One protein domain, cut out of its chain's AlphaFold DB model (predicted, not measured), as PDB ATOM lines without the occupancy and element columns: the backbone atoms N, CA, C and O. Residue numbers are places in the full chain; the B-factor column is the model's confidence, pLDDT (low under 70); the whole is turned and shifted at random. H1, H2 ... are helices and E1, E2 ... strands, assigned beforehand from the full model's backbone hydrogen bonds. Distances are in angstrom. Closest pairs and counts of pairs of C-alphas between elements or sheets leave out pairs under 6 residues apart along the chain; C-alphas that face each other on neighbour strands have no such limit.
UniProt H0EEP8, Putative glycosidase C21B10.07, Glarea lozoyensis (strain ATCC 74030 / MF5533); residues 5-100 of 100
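This is residues 5 to 100 of the 100 residues of the protein "Putative glycosidase C21B10.07" of Glarea lozoyensis (strain ATCC 74030 / MF5533) (UniProt H0EEP8). With little regular structure, this is one twisted sheet of four strands in a row, with a long loop, residues 47 to 76, between E3 and E4 and a short helix, H1, at one end. The printed part has 96 residues in the order E1 E2 E3 E4 H1; the sheet order is E1 - E2 - E3 - E4, all antiparallel, a meander, each strand the neighbour of the one before. It is mostly strand, with 32 residues in named elements, and compact, with a radius of gyration of the C-alphas of 13.5 A and spans of 40 by 29 by 22 A.

E1, residues 12 to 19, begins at C-alpha 12 (153.533, 220.992, 272.709) and measures 19.9 A. E2, residues 28 to 36, measures 21.3 A; E3 is residues 42 to 46, E4 residues 77 to 80. H1, residues 88 to 93, ends at C-alpha 93 (151.613, 206.312, 282.058).

Hairpin E1 and E2 has N 16 and O 32 at 2.8 A, E2 and E3 N 30 and O 44 at 2.9 A, E3 and E4 N 79 and O 43 at 2.8 A, within hydrogen-bond range. E1 bends by 58 degrees at residue 16, E2 by 77 degrees at residue 31. E1 and E4 are apart. H1 only grazes the sheet, with residue 88; its O i to N i+4 pairs are within range.

The C-alphas farthest apart, of Asn 50 and Ala 93, are 39.8 A apart. The printed part has no cut; the link E3 to E4 is long. Residues 5 to 12 are under pLDDT 70.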
ATOM      1  N   CYS A   5     164.457 206.698 272.973       59.91
ATOM      2  CA  CYS A   5     163.723 206.889 274.228       59.91
ATOM      3  C   CYS A   5     162.961 208.215 274.168       59.91
ATOM      4  O   CYS A   5     163.573 209.264 273.981       59.91
ATOM      5  N   ALA A   6     161.645 208.186 274.375       60.47
ATOM      6  CA  ALA A   6     160.809 209.385 274.329       60.47
ATOM      7  C   ALA A   6     160.048 209.627 275.636       60.47
ATOM      8  O   ALA A   6     159.863 208.720 276.444       60.47
ATOM      9  N   TYR A   7     159.591 210.864 275.837       57.88
ATOM     10  CA  TYR A   7     158.606 211.231 276.854       57.88
ATOM     11  C   TYR A   7     157.803 212.427 276.335       57.88
ATOM     12  O   TYR A   7     158.381 213.477 276.066       57.88
ATOM     13  N   ALA A   8     156.487 212.279 276.184       59.94
ATOM     14  CA  ALA A   8     155.650 213.280 275.513       59.94
ATOM     15  C   ALA A   8     155.014 214.262 276.515       59.94
ATOM     16  O   ALA A   8     154.482 213.852 277.551       59.94
ATOM     17  N   ARG A   9     155.043 215.567 276.248       60.53
ATOM     18  CA  ARG A   9     154.472 216.614 277.110       60.53
ATOM     19  C   ARG A   9     153.133 217.112 276.549       60.53
ATOM     20  O   ARG A   9     152.766 216.865 275.412       60.53
ATOM     21  N   ARG A  10     152.321 217.769 277.389       57.31
ATOM     22  CA  ARG A  10     151.009 218.304 276.965       57.31
ATOM     23  C   ARG A  10     151.160 219.674 276.312       57.31
ATOM     24  O   ARG A  10     151.892 220.498 276.850       57.31
ATOM     25  N   ASN A  11     150.347 219.943 275.285       56.56
ATOM     26  CA  ASN A  11     150.226 221.253 274.619       56.56
ATOM     27  C   ASN A  11     151.537 221.731 273.983       56.56
ATOM     28  O   ASN A  11     151.890 222.905 274.061       56.56
ATOM     29  N   MET A  12     152.263 220.786 273.393       69.94
ATOM     30  CA  MET A  12     153.533 220.992 272.709       69.94
ATOM     31  C   MET A  12     153.497 220.231 271.381       69.94
ATOM     32  O   MET A  12     152.632 219.372 271.176       69.94
ATOM     33  N   TRP A  13     154.398 220.594 270.479       71.38
ATOM     34  CA  TRP A  13     154.784 219.742 269.365       71.38
ATOM     35  C   TRP A  13     155.997 218.956 269.849       71.38
ATOM     36  O   TRP A  13     157.051 219.553 270.078       71.38
ATOM     37  N   ASP A  14     155.822 217.656 270.083       72.38
ATOM     38  CA  ASP A  14     156.945 216.775 270.397       72.38
ATOM     39  C   ASP A  14     157.304 215.991 269.139       72.38
ATOM     40  O   ASP A  14     156.422 215.425 268.487       72.38
ATOM     41  N   MET A  15     158.595 215.961 268.816       77.75
ATOM     42  CA  MET A  15     159.113 215.270 267.643       77.75
ATOM     43  C   MET A  15     160.452 214.599 267.957       77.75
ATOM     44  O   MET A  15     161.339 215.207 268.561       77.75
ATOM     45  N   ALA A  16     160.600 213.351 267.527       80.12
ATOM     46  CA  ALA A  16     161.875 212.673 267.362       80.12
ATOM     47  C   ALA A  16     162.014 212.307 265.881       80.12
ATOM     48  O   ALA A  16     161.372 211.358 265.418       80.12
ATOM     49  N   SER A  17     162.830 213.077 265.158       82.75
ATOM     50  CA  SER A  17     163.039 212.907 263.722       82.75
ATOM     51  C   SER A  17     164.514 212.836 263.339       82.75
ATOM     52  O   SER A  17     165.412 213.224 264.093       82.75
ATOM     53  N   LEU A  18     164.747 212.303 262.143       87.75
ATOM     54  CA  LEU A  18     166.014 212.346 261.425       87.75
ATOM     55  C   LEU A  18     165.794 213.172 260.163       87.75
ATOM     56  O   LEU A  18     164.960 212.793 259.349       87.75
ATOM     57  N   PHE A  19     166.554 214.246 259.958       90.56
ATOM     58  CA  PHE A  19     166.469 215.061 258.744       90.56
ATOM     59  C   PHE A  19     167.856 215.391 258.197       90.56
ATOM     60  O   PHE A  19     168.836 215.496 258.940       90.56
ATOM     61  N   GLY A  20     167.945 215.546 256.877       87.00
ATOM     62  CA  GLY A  20     169.170 215.970 256.205       87.00
ATOM     63  C   GLY A  20     169.188 217.463 255.839       87.00
ATOM     64  O   GLY A  20     168.174 218.157 255.945       87.00
ATOM     65  N   PRO A  21     170.334 217.990 255.370       89.50
ATOM     66  CA  PRO A  21     170.434 219.367 254.878       89.50
ATOM     67  C   PRO A  21     169.556 219.595 253.636       89.50
ATOM     68  O   PRO A  21     169.211 218.656 252.928       89.50
ATOM     69  N   ASN A  22     169.239 220.848 253.299       93.44
ATOM     70  CA  ASN A  22     168.450 221.187 252.099       93.44
ATOM     71  C   ASN A  22     167.080 220.488 252.051       93.44
ATOM     72  O   ASN A  22     166.681 219.922 251.033       93.44
ATOM     73  N   TRP A  23     166.370 220.486 253.170       93.50
ATOM     74  CA  TRP A  23     165.044 219.894 253.285       93.50
ATOM     75  C   TRP A  23     164.059 220.425 252.209       93.50
ATOM     76  O   TRP A  23     164.107 221.618 251.895       93.50
ATOM     77  N   PRO A  24     163.182 219.582 251.615       93.75
ATOM     78  CA  PRO A  24     162.994 218.149 251.882       93.75
ATOM     79  C   PRO A  24     163.876 217.237 251.007       93.75
ATOM     80  O   PRO A  24     163.653 216.030 250.950       93.75
ATOM     81  N   SER A  25     164.876 217.777 250.299       95.19
ATOM     82  CA  SER A  25     165.637 217.000 249.305       95.19
ATOM     83  C   SER A  25     166.528 215.907 249.890       95.19
ATOM     84  O   SER A  25     166.688 214.863 249.264       95.19
ATOM     85  N   SER A  26     167.040 216.095 251.108       94.75
ATOM     86  CA  SER A  26     167.761 215.037 251.834       94.75
ATOM     87  C   SER A  26     166.849 214.154 252.689       94.75
ATOM     88  O   SER A  26     167.336 213.271 253.389       94.75
ATOM     89  N   GLY A  27     165.541 214.394 252.626       95.81
ATOM     90  CA  GLY A  27     164.529 213.664 253.365       95.81
ATOM     91  C   GLY A  27     164.433 214.010 254.853       95.81
ATOM     92  O   GLY A  27     165.316 214.641 255.444       95.81
ATOM     93  N   GLU A  28     163.329 213.561 255.438       96.62
ATOM     94  CA  GLU A  28     163.061 213.535 256.872       96.62
ATOM     95  C   GLU A  28     162.238 212.290 257.232       96.62
ATOM     96  O   GLU A  28     161.413 211.825 256.439       96.62
ATOM     97  N   ILE A  29     162.507 211.740 258.416       96.12
ATOM     98  CA  ILE A  29     161.823 210.587 259.000       96.12
ATOM     99  C   ILE A  29     161.335 210.977 260.391       96.12
ATOM    100  O   ILE A  29     162.145 211.088 261.314       96.12
ATOM    101  N   ASP A  30     160.022 211.091 260.553       95.69
ATOM    102  CA  ASP A  30     159.376 211.338 261.839       95.69
ATOM    103  C   ASP A  30     159.016 210.011 262.495       95.69
ATOM    104  O   ASP A  30     158.066 209.324 262.112       95.69
ATOM    105  N   ILE A  31     159.816 209.619 263.487       94.12
ATOM    106  CA  ILE A  31     159.663 208.341 264.193       94.12
ATOM    107  C   ILE A  31     158.622 208.485 265.305       94.12
ATOM    108  O   ILE A  31     157.807 207.589 265.541       94.12
ATOM    109  N   ILE A  32     158.650 209.617 266.007       93.00
ATOM    110  CA  ILE A  32     157.651 209.974 267.010       93.00
ATOM    111  C   ILE A  32     157.254 211.414 266.768       93.00
ATOM    112  O   ILE A  32     158.088 212.293 266.942       93.00
ATOM    113  N   GLU A  33     155.997 211.658 266.431       93.06
ATOM    114  CA  GLU A  33     155.471 213.003 266.271       93.06
ATOM    115  C   GLU A  33     154.035 213.094 266.789       93.06
ATOM    116  O   GLU A  33     153.190 212.212 266.591       93.06
ATOM    117  N   GLY A  34     153.741 214.196 267.465       91.25
ATOM    118  CA  GLY A  34     152.375 214.558 267.778       91.25
ATOM    119  C   GLY A  34     152.248 216.000 268.229       91.25
ATOM    120  O   GLY A  34     153.193 216.646 268.681       91.25
ATOM    121  N   VAL A  35     151.021 216.501 268.144       90.88
ATOM    122  CA  VAL A  35     150.677 217.862 268.546       90.88
ATOM    123  C   VAL A  35     149.632 217.869 269.655       90.88
ATOM    124  O   VAL A  35     148.677 217.083 269.693       90.88
ATOM    125  N   ASN A  36     149.772 218.835 270.556       89.25
ATOM    126  CA  ASN A  36     148.793 219.167 271.584       89.25
ATOM    127  C   ASN A  36     148.471 218.015 272.555       89.25
ATOM    128  O   ASN A  36     149.259 217.693 273.442       89.25
ATOM    129  N   SER A  37     147.258 217.464 272.453       89.50
ATOM    130  CA  SER A  37     146.720 216.402 273.315       89.50
ATOM    131  C   SER A  37     146.389 215.139 272.515       89.50
ATOM    132  O   SER A  37     145.535 214.346 272.927       89.50
ATOM    133  N   GLN A  38     147.042 214.953 271.362       92.50
ATOM    134  CA  GLN A  38     146.964 213.702 270.620       92.50
ATOM    135  C   GLN A  38     147.367 212.521 271.512       92.50
ATOM    136  O   GLN A  38     148.203 212.623 272.412       92.50
ATOM    137  N   LYS A  39     146.690 211.394 271.293       93.88
ATOM    138  CA  LYS A  39     146.819 210.189 272.127       93.88
ATOM    139  C   LYS A  39     147.618 209.087 271.442       93.88
ATOM    140  O   LYS A  39     147.892 208.071 272.065       93.88
ATOM    141  N   THR A  40     147.929 209.262 270.169       95.81
ATOM    142  CA  THR A  40     148.527 208.255 269.299       95.81
ATOM    143  C   THR A  40     149.631 208.908 268.495       95.81
ATOM    144  O   THR A  40     149.499 210.074 268.132       95.81
ATOM    145  N   ASN A  41     150.686 208.149 268.229       95.75
ATOM    146  CA  ASN A  41     151.825 208.617 267.460       95.75
ATOM    147  C   ASN A  41     151.441 208.836 265.990       95.75
ATOM    148  O   ASN A  41     150.739 207.990 265.418       95.75
ATOM    149  N   SER A  42     151.918 209.929 265.405       95.69
ATOM    150  CA  SER A  42     151.974 210.157 263.964       95.69
ATOM    151  C   SER A  42     153.404 209.884 263.505       95.69
ATOM    152  O   SER A  42     154.345 210.379 264.112       95.69
ATOM    153  N   MET A  43     153.573 209.049 262.486       96.38
ATOM    154  CA  MET A  43     154.872 208.789 261.854       96.38
ATOM    155  C   MET A  43     154.780 209.222 260.403       96.38
ATOM    156  O   MET A  43     153.771 208.915 259.767       96.38
ATOM    157  N   ALA A  44     155.799 209.883 259.871       96.38
ATOM    158  CA  ALA A  44     155.779 210.389 258.506       96.38
ATOM    159  C   ALA A  44     157.155 210.325 257.840       96.38
ATOM    160  O   ALA A  44     158.194 210.250 258.497       96.38
ATOM    161  N   LEU A  45     157.141 210.312 256.507       96.75
ATOM    162  CA  LEU A  45     158.320 210.574 255.690       96.75
ATOM    163  C   LEU A  45     158.074 211.816 254.843       96.75
ATOM    164  O   LEU A  45     157.019 211.947 254.209       96.75
ATOM    165  N   HIS A  46     159.097 212.658 254.758       97.62
ATOM    166  CA  HIS A  46     159.117 213.834 253.897       97.62
ATOM    167  C   HIS A  46     160.290 213.713 252.933       97.62
ATOM    168  O   HIS A  46     161.395 213.333 253.307       97.62
ATOM    169  N   THR A  47     160.039 213.994 251.662       97.62
ATOM    170  CA  THR A  47     160.981 213.812 250.554       97.62
ATOM    171  C   THR A  47     160.779 214.905 249.506       97.62
ATOM    172  O   THR A  47     159.811 215.668 249.561       97.62
ATOM    173  N   SER A  48     161.681 214.974 248.526       97.25
ATOM    174  CA  SER A  48     161.420 215.673 247.265       97.25
ATOM    175  C   SER A  48     160.241 215.056 246.488       97.25
ATOM    176  O   SER A  48     159.850 213.919 246.754       97.25
ATOM    177  N   PRO A  49     159.696 215.774 245.486       98.00
ATOM    178  CA  PRO A  49     158.602 215.275 244.660       98.00
ATOM    179  C   PRO A  49     158.849 213.887 244.050       98.00
ATOM    180  O   PRO A  49     159.985 213.511 243.756       98.00
ATOM    181  N   ASN A  50     157.751 213.187 243.746       95.75
ATOM    182  CA  ASN A  50     157.704 211.865 243.097       95.75
ATOM    183  C   ASN A  50     158.081 210.661 243.979       95.75
ATOM    184  O   ASN A  50     158.492 209.622 243.460       95.75
ATOM    185  N   CYS A  51     157.878 210.754 245.293       96.12
ATOM    186  CA  CYS A  51     157.914 209.603 246.193       96.12
ATOM    187  C   CYS A  51     156.509 209.311 246.740       96.12
ATOM    188  O   CYS A  51     155.864 210.181 247.326       96.12
ATOM    189  N   VAL A  52     156.023 208.084 246.539       96.75
ATOM    190  CA  VAL A  52     154.706 207.644 247.011       96.75
ATOM    191  C   VAL A  52     154.854 206.329 247.762       96.75
ATOM    192  O   VAL A  52     155.370 205.346 247.229       96.75
ATOM    193  N   MET A  53     154.360 206.302 248.995       95.00
ATOM    194  CA  MET A  53     154.238 205.091 249.788       95.00
ATOM    195  C   MET A  53     153.074 204.248 249.258       95.00
ATOM    196  O   MET A  53     151.902 204.607 249.383       95.00
ATOM    197  N   ASN A  54     153.407 203.098 248.678       92.38
ATOM    198  CA  ASN A  54     152.417 202.104 248.277       92.38
ATOM    199  C   ASN A  54     151.784 201.427 249.501       92.38
ATOM    200  O   ASN A  54     152.317 201.474 250.609       92.38
ATOM    201  N   SER A  55     150.649 200.759 249.296       87.31
ATOM    202  CA  SER A  55     150.028 199.964 250.356       87.31
ATOM    203  C   SER A  55     150.970 198.838 250.788       87.31
ATOM    204  O   SER A  55     151.280 197.940 250.005       87.31
ATOM    205  N   VAL A  56     151.430 198.908 252.035       86.69
ATOM    206  CA  VAL A  56     152.298 197.915 252.673       86.69
ATOM    207  C   VAL A  56     151.609 197.351 253.917       86.69
ATOM    208  O   VAL A  56     150.839 198.071 254.561       86.69
ATOM    209  N   PRO A  57     151.861 196.084 254.293       94.19
ATOM    210  CA  PRO A  57     151.370 195.542 255.553       94.19
ATOM    211  C   PRO A  57     151.874 196.373 256.738       94.19
ATOM    212  O   PRO A  57     153.076 196.475 256.971       94.19
ATOM    213  N   GLN A  58     150.951 196.955 257.499       94.94
ATOM    214  CA  GLN A  58     151.259 197.723 258.700       94.94
ATOM    215  C   GLN A  58     150.104 197.658 259.702       94.94
ATOM    216  O   GLN A  58     148.943 197.487 259.333       94.94
ATOM    217  N   LEU A  59     150.419 197.809 260.991       96.50
ATOM    218  CA  LEU A  59     149.405 197.824 262.052       96.50
ATOM    219  C   LEU A  59     148.693 199.179 262.169       96.50
ATOM    220  O   LEU A  59     147.559 199.229 262.658       96.50
ATOM    221  N   GLY A  60     149.346 200.257 261.727       95.50
ATOM    222  CA  GLY A  60     148.815 201.618 261.725       95.50
ATOM    223  C   GLY A  60     147.736 201.862 260.668       95.50
ATOM    224  O   GLY A  60     147.201 200.932 260.059       95.50
ATOM    225  N   ILE A  61     147.370 203.129 260.504       96.50
ATOM    226  CA  ILE A  61     146.440 203.611 259.479       96.50
ATOM    227  C   ILE A  61     147.192 204.619 258.618       96.50
ATOM    228  O   ILE A  61     147.602 205.659 259.128       96.50
ATOM    229  N   THR A  62     147.361 204.323 257.329       96.19
ATOM    230  CA  THR A  62     147.891 205.296 256.368       96.19
ATOM    231  C   THR A  62     146.942 206.484 256.272       96.19
ATOM    232  O   THR A  62     145.769 206.312 255.943       96.19
ATOM    233  N   GLN A  63     147.460 207.680 256.524       95.56
ATOM    234  CA  GLN A  63     146.732 208.940 256.398       95.56
ATOM    235  C   GLN A  63     146.975 209.571 255.025       95.56
ATOM    236  O   GLN A  63     146.040 210.033 254.373       95.56
ATOM    237  N   THR A  64     148.224 209.545 254.563       95.88
ATOM    238  CA  THR A  64     148.662 210.096 253.277       95.88
ATOM    239  C   THR A  64     149.717 209.180 252.661       95.88
ATOM    240  O   THR A  64     150.552 208.615 253.362       95.88
ATOM    241  N   SER A  65     149.682 209.006 251.340       96.94
ATOM    242  CA  SER A  65     150.672 208.198 250.614       96.94
ATOM    243  C   SER A  65     151.725 209.032 249.887       96.94
ATOM    244  O   SER A  65     152.789 208.508 249.586       96.94
ATOM    245  N   ASN A  66     151.469 210.311 249.597       97.44
ATOM    246  CA  ASN A  66     152.435 211.184 248.927       97.44
ATOM    247  C   ASN A  66     153.476 211.702 249.926       97.44
ATOM    248  O   ASN A  66     153.107 212.432 250.836       97.44
ATOM    249  N   CYS A  67     154.746 211.358 249.734       97.81
ATOM    250  CA  CYS A  67     155.834 211.739 250.634       97.81
ATOM    251  C   CYS A  67     156.444 213.111 250.303       97.81
ATOM    252  O   CYS A  67     157.424 213.505 250.929       97.81
ATOM    253  N   ASP A  68     155.926 213.834 249.308       97.94
ATOM    254  CA  ASP A  68     156.436 215.150 248.920       97.94
ATOM    255  C   ASP A  68     156.167 216.209 250.003       97.94
ATOM    256  O   ASP A  68     155.037 216.688 250.165       97.94
ATOM    257  N   GLY A  69     157.231 216.614 250.705       96.62
ATOM    258  CA  GLY A  69     157.176 217.608 251.781       96.62
ATOM    259  C   GLY A  69     156.856 219.029 251.303       96.62
ATOM    260  O   GLY A  69     156.523 219.904 252.096       96.62
ATOM    261  N   THR A  70     156.895 219.290 249.996       96.69
ATOM    262  CA  THR A  70     156.549 220.607 249.436       96.69
ATOM    263  C   THR A  70     155.050 220.786 249.190       96.69
ATOM    264  O   THR A  70     154.598 221.880 248.847       96.69
ATOM    265  N   THR A  71     154.254 219.731 249.391       95.56
ATOM    266  CA  THR A  71     152.813 219.711 249.109       95.56
ATOM    267  C   THR A  71     151.987 219.479 250.372       95.56
ATOM    268  O   THR A  71     152.515 219.109 251.418       95.56
ATOM    269  N   ASN A  72     150.670 219.710 250.292       93.12
ATOM    270  CA  ASN A  72     149.714 219.398 251.363       93.12
ATOM    271  C   ASN A  72     150.129 219.918 252.752       93.12
ATOM    272  O   ASN A  72     149.991 219.205 253.739       93.12
ATOM    273  N   TYR A  73     150.631 221.155 252.829       95.12
ATOM    274  CA  TYR A  73     151.109 221.763 254.081       95.12
ATOM    275  C   TYR A  73     152.224 220.961 254.763       95.12
ATOM    276  O   TYR A  73     152.263 220.881 255.987       95.12
ATOM    277  N   ASN A  74     153.118 220.377 253.962       93.88
ATOM    278  CA  ASN A  74     154.167 219.483 254.427       93.88
ATOM    279  C   ASN A  74     153.620 218.256 255.176       93.88
ATOM    280  O   ASN A  74     154.159 217.859 256.196       93.88
ATOM    281  N   ALA A  75     152.523 217.658 254.704       94.94
ATOM    282  CA  ALA A  75     151.963 216.481 255.371       94.94
ATOM    283  C   ALA A  75     152.861 215.237 255.262       94.94
ATOM    284  O   ALA A  75     152.760 214.350 256.106       94.94
ATOM    285  N   GLY A  76     153.679 215.141 254.206       96.94
ATOM    286  CA  GLY A  76     154.431 213.926 253.897       96.94
ATOM    287  C   GLY A  76     153.521 212.706 253.724       96.94
ATOM    288  O   GLY A  76     152.295 212.825 253.596       96.94
ATOM    289  N   CYS A  77     154.115 211.513 253.718       97.31
ATOM    290  CA  CYS A  77     153.373 210.256 253.714       97.31
ATOM    291  C   CYS A  77     153.343 209.686 255.128       97.31
ATOM    292  O   CYS A  77     154.355 209.222 255.650       97.31
ATOM    293  N   GLY A  78     152.172 209.778 255.754       95.88
ATOM    294  CA  GLY A  78     151.999 209.552 257.178       95.88
ATOM    295  C   GLY A  78     151.202 208.297 257.516       95.88
ATOM    296  O   GLY A  78     150.235 207.936 256.837       95.88
ATOM    297  N   THR A  79     151.554 207.692 258.643       96.81
ATOM    298  CA  THR A  79     150.823 206.622 259.315       96.81
ATOM    299  C   THR A  79     150.471 207.046 260.737       96.81
ATOM    300  O   THR A  79     151.333 207.427 261.526       96.81
ATOM    301  N   LEU A  80     149.205 206.871 261.115       97.19
ATOM    302  CA  LEU A  80     148.744 207.028 262.490       97.19
ATOM    303  C   LEU A  80     148.755 205.681 263.224       97.19
ATOM    304  O   LEU A  80     148.183 204.688 262.758       97.19
ATOM    305  N   SER A  81     149.359 205.637 264.410       97.12
ATOM    306  CA  SER A  81     149.271 204.463 265.281       97.12
ATOM    307  C   SER A  81     147.851 204.269 265.817       97.12
ATOM    308  O   SER A  81     147.173 205.218 266.201       97.12
ATOM    309  N   LYS A  82     147.403 203.015 265.929       97.38
ATOM    310  CA  LYS A  82     146.118 202.675 266.572       97.38
ATOM    311  C   LYS A  82     146.214 202.598 268.099       97.38
ATOM    312  O   LYS A  82     145.196 202.536 268.783       97.38
ATOM    313  N   SER A  83     147.429 202.558 268.649       96.94
ATOM    314  CA  SER A  83     147.652 202.350 270.079       96.94
ATOM    315  C   SER A  83     147.722 203.674 270.825       96.94
ATOM    316  O   SER A  83     148.626 204.473 270.587       96.94
ATOM    317  N   THR A  84     146.855 203.879 271.817       96.12
ATOM    318  CA  THR A  84     146.948 205.038 272.724       96.12
ATOM    319  C   THR A  84     148.156 204.985 273.665       96.12
ATOM    320  O   THR A  84     148.430 205.940 274.387       96.12
ATOM    321  N   LYS A  85     148.887 203.864 273.668       95.25
ATOM    322  CA  LYS A  85     150.162 203.704 274.371       95.25
ATOM    323  C   LYS A  85     151.366 204.049 273.496       95.25
ATOM    324  O   LYS A  85     152.474 203.801 273.935       95.25
ATOM    325  N   SER A  86     151.172 204.555 272.277       94.38
ATOM    326  CA  SER A  86     152.277 204.920 271.372       94.38
ATOM    327  C   SER A  86     152.774 206.354 271.551       94.38
ATOM    328  O   SER A  86     153.899 206.647 271.179       94.38
ATOM    329  N   TYR A  87     151.962 207.247 272.124       93.94
ATOM    330  CA  TYR A  87     152.326 208.651 272.308       93.94
ATOM    331  C   TYR A  87     151.632 209.274 273.525       93.94
ATOM    332  O   TYR A  87     150.647 208.748 274.061       93.94
ATOM    333  N   GLY A  88     152.132 210.430 273.955       91.75
ATOM    334  CA  GLY A  88     151.439 211.297 274.898       91.75
ATOM    335  C   GLY A  88     151.277 210.690 276.290       91.75
ATOM    336  O   GLY A  88     152.076 209.888 276.778       91.75
ATOM    337  N   LYS A  89     150.174 211.068 276.944       91.50
ATOM    338  CA  LYS A  89     149.867 210.651 278.320       91.50
ATOM    339  C   LYS A  89     149.798 209.127 278.477       91.50
ATOM    340  O   LYS A  89     150.190 208.623 279.523       91.50
ATOM    341  N   GLY A  90     149.272 208.413 277.479       92.25
ATOM    342  CA  GLY A  90     149.126 206.958 277.544       92.25
ATOM    343  C   GLY A  90     150.470 206.235 277.497       92.25
ATOM    344  O   GLY A  90     150.681 205.312 278.279       92.25
ATOM    345  N   PHE A  91     151.392 206.706 276.654       93.50
ATOM    346  CA  PHE A  91     152.772 206.219 276.601       93.50
ATOM    347  C   PHE A  91     153.516 206.481 277.922       93.50
ATOM    348  O   PHE A  91     154.044 205.554 278.531       93.50
ATOM    349  N   ASN A  92     153.461 207.711 278.449       90.88
ATOM    350  CA  ASN A  92     154.127 208.046 279.715       90.88
ATOM    351  C   ASN A  92     153.576 207.252 280.908       90.88
ATOM    352  O   ASN A  92     154.337 206.788 281.751       90.88
ATOM    353  N   ALA A  93     152.251 207.078 280.987       93.56
ATOM    354  CA  ALA A  93     151.613 206.312 282.058       93.56
ATOM    355  C   ALA A  93     151.965 204.815 282.014       93.56
ATOM    356  O   ALA A  93     151.865 204.138 283.032       93.56
ATOM    357  N   ALA A  94     152.383 204.304 280.852       93.25
ATOM    358  CA  ALA A  94     152.889 202.945 280.694       93.25
ATOM    359  C   ALA A  94     154.383 202.805 281.057       93.25
ATOM    360  O   ALA A  94     154.922 201.709 280.940       93.25
ATOM    361  N   GLY A  95     155.042 203.883 281.504       92.31
ATOM    362  CA  GLY A  95     156.479 203.897 281.795       92.31
ATOM    363  C   GLY A  95     157.358 204.173 280.572       92.31
ATOM    364  O   GLY A  95     158.563 203.953 280.630       92.31
ATOM    365  N   GLY A  96     156.773 204.662 279.476       88.50
ATOM    366  CA  GLY A  96     157.467 204.869 278.212       88.50
ATOM    367  C   GLY A  96     157.637 203.582 277.402       88.50
ATOM    368  O   GLY A  96     156.827 202.660 277.496       88.50
ATOM    369  N   GLY A  97     158.672 203.537 276.566       88.81
ATOM    370  CA  GLY A  97     158.935 202.429 275.653       88.81
ATOM    371  C   GLY A  97     159.959 202.789 274.581       88.81
ATOM    372  O   GLY A  97     160.535 203.877 274.596       88.81
ATOM    373  N   PHE A  98     160.153 201.871 273.642       88.50
ATOM    374  CA  PHE A  98     161.095 202.012 272.536       88.50
ATOM    375  C   PHE A  98     160.354 202.172 271.208       88.50
ATOM    376  O   PHE A  98     159.329 201.525 270.992       88.50
ATOM    377  N   HIS A  99     160.901 203.011 270.331       85.75
ATOM    378  CA  HIS A  99     160.553 203.061 268.912       85.75
ATOM    379  C   HIS A  99     161.793 202.677 268.092       85.75
ATOM    380  O   HIS A  99     162.902 203.115 268.421       85.75
ATOM    381  N   SER A 100     161.591 201.824 267.083       81.12
ATOM    382  CA  SER A 100     162.628 201.188 266.257       81.12
ATOM    383  C   SER A 100     162.175 201.033 264.817       81.12
ATOM    384  O   SER A 100     160.982 200.678 264.663       81.12
TER     385      SER A 100